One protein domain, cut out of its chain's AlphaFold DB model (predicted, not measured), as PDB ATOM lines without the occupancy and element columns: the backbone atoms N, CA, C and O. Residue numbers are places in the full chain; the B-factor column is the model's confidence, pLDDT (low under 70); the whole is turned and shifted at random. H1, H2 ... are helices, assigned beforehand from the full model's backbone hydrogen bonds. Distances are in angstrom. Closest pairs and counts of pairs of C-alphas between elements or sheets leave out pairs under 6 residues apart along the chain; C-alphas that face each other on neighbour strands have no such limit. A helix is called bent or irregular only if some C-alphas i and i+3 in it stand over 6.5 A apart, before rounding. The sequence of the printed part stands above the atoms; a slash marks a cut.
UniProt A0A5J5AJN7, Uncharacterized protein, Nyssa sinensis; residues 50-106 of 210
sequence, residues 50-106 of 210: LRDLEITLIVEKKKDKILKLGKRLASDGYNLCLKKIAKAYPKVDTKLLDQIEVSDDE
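AT A GLANCE: This is residues 50 to 106 of the 210 residues of an uncharacterized protein of Nyssa sinensis (UniProt A0A5J5AJN7). One long helix, H1, makes a rod, and beyond its last residue the chain turns and folds back beside it through the tiny helix H2 into a tail without named elements. The printed part has 57 residues with two named helices, H1 then H2, and no named strand; the class is all helix. The whole is extended, with a radius of gyration of the C-alphas of 18.4 A and spans of 62 by 23 by 7 A.

IN THESE COORDINATES: Find C-alpha 50 at (66.005, 258.420, 268.902); from there H1, residues 50 to 88, runs 56.5 A to C-alpha 88 at (117.755, 237.223, 260.746). H1 is neither bent nor irregular, but only just: C-alphas 61 and 64 are 6.3 A apart. Next look for H2, residues 94 to 97, which ends at C-alpha 97 at (113.348, 238.332, 274.109).

HOW THE PARTS SIT: Start from H1 and look at Ala 86: its C-alpha is 6.4 A from that of Thr 94, the closest pair of H1 and H2, which are close but not clearly touching. In H1, 33 of 35 O i to N i+4 pairs are within hydrogen-bond range; H2 is too short for such a pair.

THE WHOLE: The C-alphas of Leu 50 and Lys 91, the two farthest apart, are 61.8 A apart. Residues 50 to 70, which belong to H1, and residues 87 to 93 stand free. The link from H1 to H2 is tight, and the printed part has no cut. In the B-factor column, pLDDT is under 70 at residues 92, 94 and 97 to 106.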
ATOM      1  N   LEU A  50      65.841 259.707 268.221       86.75
ATOM      2  CA  LEU A  50      66.005 258.420 268.902       86.75
ATOM      3  C   LEU A  50      67.009 257.518 268.156       86.75
ATOM      4  O   LEU A  50      67.768 256.783 268.781       86.75
ATOM      5  N   ARG A  51      67.080 257.658 266.824       85.25
ATOM      6  CA  ARG A  51      68.061 256.967 265.977       85.25
ATOM      7  C   ARG A  51      69.504 257.392 266.250       85.25
ATOM      8  O   ARG A  51      70.393 256.550 266.195       85.25
ATOM      9  N   ASP A  52      69.740 258.662 266.565       83.69
ATOM     10  CA  ASP A  52      71.089 259.169 266.833       83.69
ATOM     11  C   ASP A  52      71.632 258.562 268.135       83.69
ATOM     12  O   ASP A  52      72.774 258.119 268.188       83.69
ATOM     13  N   LEU A  53      70.771 258.441 269.153       90.38
ATOM     14  CA  LEU A  53      71.081 257.774 270.422       90.38
ATOM     15  C   LEU A  53      71.404 256.283 270.242       90.38
ATOM     16  O   LEU A  53      72.342 255.775 270.858       90.38
ATOM     17  N   GLU A  54      70.660 255.581 269.384       92.00
ATOM     18  CA  GLU A  54      70.902 254.164 269.089       92.00
ATOM     19  C   GLU A  54      72.249 253.948 268.380       92.00
ATOM     20  O   GLU A  54      73.016 253.058 268.756       92.00
ATOM     21  N   ILE A  55      72.584 254.806 267.410       84.75
ATOM     22  CA  ILE A  55      73.874 254.762 266.712       84.75
ATOM     23  C   ILE A  55      75.023 255.012 267.694       84.75
ATOM     24  O   ILE A  55      75.995 254.254 267.691       84.75
ATOM     25  N   THR A  56      74.910 256.016 268.572       86.62
ATOM     26  CA  THR A  56      75.932 256.294 269.594       86.62
ATOM     27  C   THR A  56      76.171 255.084 270.499       86.62
ATOM     28  O   THR A  56      77.321 254.706 270.719       86.62
ATOM     29  N   LEU A  57      75.105 254.413 270.943       88.12
ATOM     30  CA  LEU A  57      75.203 253.252 271.831       88.12
ATOM     31  C   LEU A  57      75.873 252.050 271.137       88.12
ATOM     32  O   LEU A  57      76.697 251.353 271.733       88.12
ATOM     33  N   ILE A  58      75.585 251.825 269.849       85.38
ATOM     34  CA  ILE A  58      76.244 250.775 269.053       85.38
ATOM     35  C   ILE A  58      77.737 251.078 268.860       85.38
ATOM     36  O   ILE A  58      78.560 250.163 268.956       85.38
ATOM     37  N   VAL A  59      78.091 252.339 268.595       82.38
ATOM     38  CA  VAL A  59      79.485 252.769 268.413       82.38
ATOM     39  C   VAL A  59      80.277 252.584 269.703       82.38
ATOM     40  O   VAL A  59      81.338 251.960 269.667       82.38
ATOM     41  N   GLU A  60      79.750 253.036 270.844       84.94
ATOM     42  CA  GLU A  60      80.404 252.842 272.142       84.94
ATOM     43  C   GLU A  60      80.610 251.356 272.447       84.94
ATOM     44  O   GLU A  60      81.723 250.938 272.761       84.94
ATOM     45  N   LYS A  61      79.592 250.518 272.219       85.50
ATOM     46  CA  LYS A  61      79.688 249.069 272.455       85.50
ATOM     47  C   LYS A  61      80.716 248.363 271.559       85.50
ATOM     48  O   LYS A  61      81.273 247.333 271.946       85.50
ATOM     49  N   LYS A  62      80.944 248.854 270.337       86.56
ATOM     50  CA  LYS A  62      81.946 248.285 269.416       86.56
ATOM     51  C   LYS A  62      83.351 248.836 269.659       86.56
ATOM     52  O   LYS A  62      84.315 248.132 269.360       86.56
ATOM     53  N   LYS A  63      83.476 250.036 270.229       89.38
ATOM     54  CA  LYS A  63      84.758 250.693 270.511       89.38
ATOM     55  C   LYS A  63      85.660 249.840 271.399       89.38
ATOM     56  O   LYS A  63      86.820 249.647 271.053       89.38
ATOM     57  N   ASP A  64      85.120 249.252 272.463       83.69
ATOM     58  CA  ASP A  64      85.908 248.411 273.376       83.69
ATOM     59  C   ASP A  64      86.435 247.146 272.692       83.69
ATOM     60  O   ASP A  64      87.568 246.722 272.924       83.69
ATOM     61  N   LYS A  65      85.643 246.562 271.784       85.31
ATOM     62  CA  LYS A  65      86.060 245.388 271.005       85.31
ATOM     63  C   LYS A  65      87.185 245.728 270.033       85.31
ATOM     64  O   LYS A  65      88.147 244.972 269.937       85.31
ATOM     65  N   ILE A  66      87.078 246.867 269.345       82.06
ATOM     66  CA  ILE A  66      88.121 247.364 268.437       82.06
ATOM     67  C   ILE A  66      89.393 247.682 269.224       82.06
ATOM     68  O   ILE A  66      90.478 247.286 268.813       82.06
ATOM     69  N   LEU A  67      89.266 248.329 270.385       81.50
ATOM     70  CA  LEU A  67      90.404 248.646 271.242       81.50
ATOM     71  C   LEU A  67      91.110 247.375 271.735       81.50
ATOM     72  O   LEU A  67      92.334 247.290 271.675       81.50
ATOM     73  N   LYS A  68      90.351 246.358 272.162       87.06
ATOM     74  CA  LYS A  68      90.897 245.062 272.589       87.06
ATOM     75  C   LYS A  68      91.611 244.326 271.449       87.06
ATOM     76  O   LYS A  68      92.684 243.769 271.663       87.06
ATOM     77  N   LEU A  69      91.048 244.357 270.238       73.56
ATOM     78  CA  LEU A  69      91.691 243.808 269.039       73.56
ATOM     79  C   LEU A  69      92.972 244.564 268.679       73.56
ATOM     80  O   LEU A  69      93.981 243.931 268.395       73.56
ATOM     81  N   GLY A  70      92.962 245.896 268.752       75.31
ATOM     82  CA  GLY A  70      94.146 246.722 268.516       75.31
ATOM     83  C   GLY A  70      95.283 246.404 269.488       75.31
ATOM     84  O   GLY A  70      96.422 246.252 269.058       75.31
ATOM     85  N   LYS A  71      94.976 246.215 270.780       81.12
ATOM     86  CA  LYS A  71      95.962 245.800 271.795       81.12
ATOM     87  C   LYS A  71      96.544 244.404 271.520       81.12
ATOM     88  O   LYS A  71      97.760 244.237 271.602       81.12
ATOM     89  N   ARG A  72      95.711 243.424 271.135       78.12
ATOM     90  CA  ARG A  72      96.184 242.083 270.717       78.12
ATOM     91  C   ARG A  72      97.062 242.159 269.469       78.12
ATOM     92  O   ARG A  72      98.150 241.615 269.458       78.12
ATOM     93  N   LEU A  73      96.652 242.902 268.445       70.38
ATOM     94  CA  LEU A  73      97.443 243.039 267.218       70.38
ATOM     95  C   LEU A  73      98.766 243.780 267.445       70.38
ATOM     96  O   LEU A  73      99.764 243.431 266.822       70.38
ATOM     97  N   ALA A  74      98.799 244.778 268.331       75.25
ATOM     98  CA  ALA A  74     100.033 245.466 268.693       75.25
ATOM     99  C   ALA A  74     100.991 244.549 269.468       75.25
ATOM    100  O   ALA A  74     102.183 244.540 269.174       75.25
ATOM    101  N   SER A  75     100.482 243.744 270.407       77.75
ATOM    102  CA  SER A  75     101.297 242.783 271.163       77.75
ATOM    103  C   SER A  75     101.769 241.614 270.290       77.75
ATOM    104  O   SER A  75     102.970 241.346 270.223       77.75
ATOM    105  N   ASP A  76     100.865 240.983 269.538       75.62
ATOM    106  CA  ASP A  76     101.172 239.854 268.651       75.62
ATOM    107  C   ASP A  76     102.038 240.282 267.455       75.62
ATOM    108  O   ASP A  76     102.986 239.587 267.079       75.62
ATOM    109  N   GLY A  77     101.758 241.449 266.866       73.00
ATOM    110  CA  GLY A  77     102.510 242.009 265.743       73.00
ATOM    111  C   GLY A  77     103.926 242.438 266.129       73.00
ATOM    112  O   GLY A  77     104.872 242.173 265.382       73.00
ATOM    113  N   TYR A  78     104.101 243.030 267.316       73.69
ATOM    114  CA  TYR A  78     105.427 243.336 267.861       73.69
ATOM    115  C   TYR A  78     106.226 242.050 268.103       73.69
ATOM    116  O   TYR A  78     107.383 241.950 267.691       73.69
ATOM    117  N   ASN A  79     105.583 241.017 268.652       75.81
ATOM    118  CA  ASN A  79     106.200 239.711 268.875       75.81
ATOM    119  C   ASN A  79     106.591 239.021 267.548       75.81
ATOM    120  O   ASN A  79     107.683 238.463 267.417       75.81
ATOM    121  N   LEU A  80     105.755 239.133 266.510       78.50
ATOM    122  CA  LEU A  80     106.069 238.621 265.174       78.50
ATOM    123  C   LEU A  80     107.272 239.343 264.542       78.50
ATOM    124  O   LEU A  80     108.136 238.693 263.948       78.50
ATOM    125  N   CYS A  81     107.346 240.670 264.679       78.25
ATOM    126  CA  CYS A  81     108.467 241.467 264.181       78.25
ATOM    127  C   CYS A  81     109.777 241.092 264.894       78.25
ATOM    128  O   CYS A  81     110.771 240.768 264.238       78.25
ATOM    129  N   LEU A  82     109.755 241.015 266.228       74.75
ATOM    130  CA  LEU A  82     110.904 240.603 267.035       74.75
ATOM    131  C   LEU A  82     111.393 239.193 266.686       74.75
ATOM    132  O   LEU A  82     112.596 238.984 266.533       74.75
ATOM    133  N   LYS A  83     110.482 238.234 266.472       79.69
ATOM    134  CA  LYS A  83     110.839 236.872 266.038       79.69
ATOM    135  C   LYS A  83     111.540 236.850 264.682       79.69
ATOM    136  O   LYS A  83     112.487 236.084 264.497       79.69
ATOM    137  N   LYS A  84     111.108 237.679 263.724       82.75
ATOM    138  CA  LYS A  84     111.771 237.780 262.413       82.75
ATOM    139  C   LYS A  84     113.171 238.381 262.534       82.75
ATOM    140  O   LYS A  84     114.100 237.842 261.937       82.75
ATOM    141  N   ILE A  85     113.332 239.425 263.348       75.12
ATOM    142  CA  ILE A  85     114.640 240.037 263.630       75.12
ATOM    143  C   ILE A  85     115.568 239.019 264.302       75.12
ATOM    144  O   ILE A  85     116.688 238.818 263.846       75.12
ATOM    145  N   ALA A  86     115.088 238.287 265.308       76.19
ATOM    146  CA  ALA A  86     115.867 237.237 265.961       76.19
ATOM    147  C   ALA A  86     116.324 236.131 264.995       76.19
ATOM    148  O   ALA A  86     117.444 235.634 265.093       76.19
ATOM    149  N   LYS A  87     115.477 235.763 264.026       78.88
ATOM    150  CA  LYS A  87     115.822 234.768 263.002       78.88
ATOM    151  C   LYS A  87     116.856 235.293 261.999       78.88
ATOM    152  O   LYS A  87     117.702 234.521 261.554       78.88
ATOM    153  N   ALA A  88     116.792 236.578 261.642       83.06
ATOM    154  CA  ALA A  88     117.755 237.223 260.746       83.06
ATOM    155  C   ALA A  88     119.123 237.445 261.416       83.06
ATOM    156  O   ALA A  88     120.156 237.380 260.752       83.06
ATOM    157  N   TYR A  89     119.135 237.642 262.734       80.31
ATOM    158  CA  TYR A  89     120.341 237.854 263.526       80.31
ATOM    159  C   TYR A  89     120.487 236.753 264.585       80.31
ATOM    160  O   TYR A  89     120.244 237.009 265.762       80.31
ATOM    161  N   PRO A  90     120.973 235.546 264.225       73.06
ATOM    162  CA  PRO A  90     121.123 234.419 265.161       73.06
ATOM    163  C   PRO A  90     122.129 234.681 266.298       73.06
ATOM    164  O   PRO A  90     122.313 233.851 267.182       73.06
ATOM    165  N   LYS A  91     122.809 235.833 266.262       81.75
ATOM    166  CA  LYS A  91     123.703 236.332 267.308       81.75
ATOM    167  C   LYS A  91     122.961 237.060 268.436       81.75
ATOM    168  O   LYS A  91     123.563 237.317 269.474       81.75
ATOM    169  N   VAL A  92     121.693 237.413 268.223       67.88
ATOM    170  CA  VAL A  92     120.805 237.961 269.249       67.88
ATOM    171  C   VAL A  92     120.232 236.784 270.030       67.88
ATOM    172  O   VAL A  92     119.578 235.915 269.460       67.88
ATOM    173  N   ASP A  93     120.511 236.733 271.331       73.00
ATOM    174  CA  ASP A  93     120.034 235.659 272.197       73.00
ATOM    175  C   ASP A  93     118.511 235.760 272.354       73.00
ATOM    176  O   ASP A  93     117.992 236.675 272.993       73.00
ATOM    177  N   THR A  94     117.776 234.817 271.765       67.88
ATOM    178  CA  THR A  94     116.309 234.775 271.844       67.88
ATOM    179  C   THR A  94     115.807 234.621 273.274       67.88
ATOM    180  O   THR A  94     114.692 235.038 273.568       67.88
ATOM    181  N   LYS A  95     116.641 234.109 274.191       74.00
ATOM    182  CA  LYS A  95     116.305 234.003 275.617       74.00
ATOM    183  C   LYS A  95     116.158 235.360 276.305       74.00
ATOM    184  O   LYS A  95     115.531 235.420 277.358       74.00
ATOM    185  N   LEU A  96     116.741 236.427 275.749       70.00
ATOM    186  CA  LEU A  96     116.524 237.798 276.224       70.00
ATOM    187  C   LEU A  96     115.178 238.359 275.754       70.00
ATOM    188  O   LEU A  96     114.605 239.186 276.451       70.00
ATOM    189  N   LEU A  97     114.659 237.905 274.607       67.62
ATOM    190  CA  LEU A  97     113.348 238.332 274.109       67.62
ATOM    191  C   LEU A  97     112.206 237.689 274.899       67.62
ATOM    192  O   LEU A  97     111.237 238.374 275.203       67.62
ATOM    193  N   ASP A  98     112.355 236.426 275.307       68.25
ATOM    194  CA  ASP A  98     111.376 235.744 276.169       68.25
ATOM    195  C   ASP A  98     111.293 236.357 277.584       68.25
ATOM    196  O   ASP A  98     110.316 236.140 278.292       68.25
ATOM    197  N   GLN A  99     112.303 237.136 277.997       66.12
ATOM    198  CA  GLN A  99     112.313 237.876 279.269       66.12
ATOM    199  C   GLN A  99     111.621 239.240 279.181       66.12
ATOM    200  O   GLN A  99     111.369 239.858 280.214       66.12
ATOM    201  N   ILE A 100     111.304 239.717 277.973       64.44
ATOM    202  CA  ILE A 100     110.447 240.889 277.786       64.44
ATOM    203  C   ILE A 100     109.005 240.399 277.931       64.44
ATOM    204  O   ILE A 100     108.257 240.267 276.965       64.44
ATOM    205  N   GLU A 101     108.632 240.066 279.162       58.78
ATOM    206  CA  GLU A 101     107.242 239.848 279.520       58.78
ATOM    207  C   GLU A 101     106.557 241.217 279.461       58.78
ATOM    208  O   GLU A 101     106.808 242.098 280.282       58.78
ATOM    209  N   VAL A 102     105.769 241.444 278.408       58.00
ATOM    210  CA  VAL A 102     104.915 242.629 278.314       58.00
ATOM    211  C   VAL A 102     103.838 242.446 279.374       58.00
ATOM    212  O   VAL A 102     102.907 241.667 279.171       58.00
ATOM    213  N   SER A 103     104.004 243.091 280.529       51.12
ATOM    214  CA  SER A 103     102.994 243.058 281.577       51.12
ATOM    215  C   SER A 103     101.731 243.741 281.060       51.12
ATOM    216  O   SER A 103     101.739 244.898 280.636       51.12
ATOM    217  N   ASP A 104     100.634 242.988 281.050       56.50
ATOM    218  CA  ASP A 104      99.300 243.473 280.694       56.50
ATOM    219  C   ASP A 104      98.713 244.197 281.919       56.50
ATOM    220  O   ASP A 104      97.680 243.824 282.477       56.50
ATOM    221  N   ASP A 105      99.441 245.200 282.411       50.03
ATOM    222  CA  ASP A 105      99.032 245.960 283.581       50.03
ATOM    223  C   ASP A 105      97.820 246.814 283.182       50.03
ATOM    224  O   ASP A 105      97.925 247.893 282.602       50.03
ATOM    225  N   GLU A 106      96.623 246.301 283.481       54.28
ATOM    226  CA  GLU A 106      95.324 246.956 283.270       54.28
ATOM    227  C   GLU A 106      95.137 248.230 284.119       54.28
ATOM    228  O   GLU A 106      94.087 248.878 284.073       54.28
TER     229      GLU A 106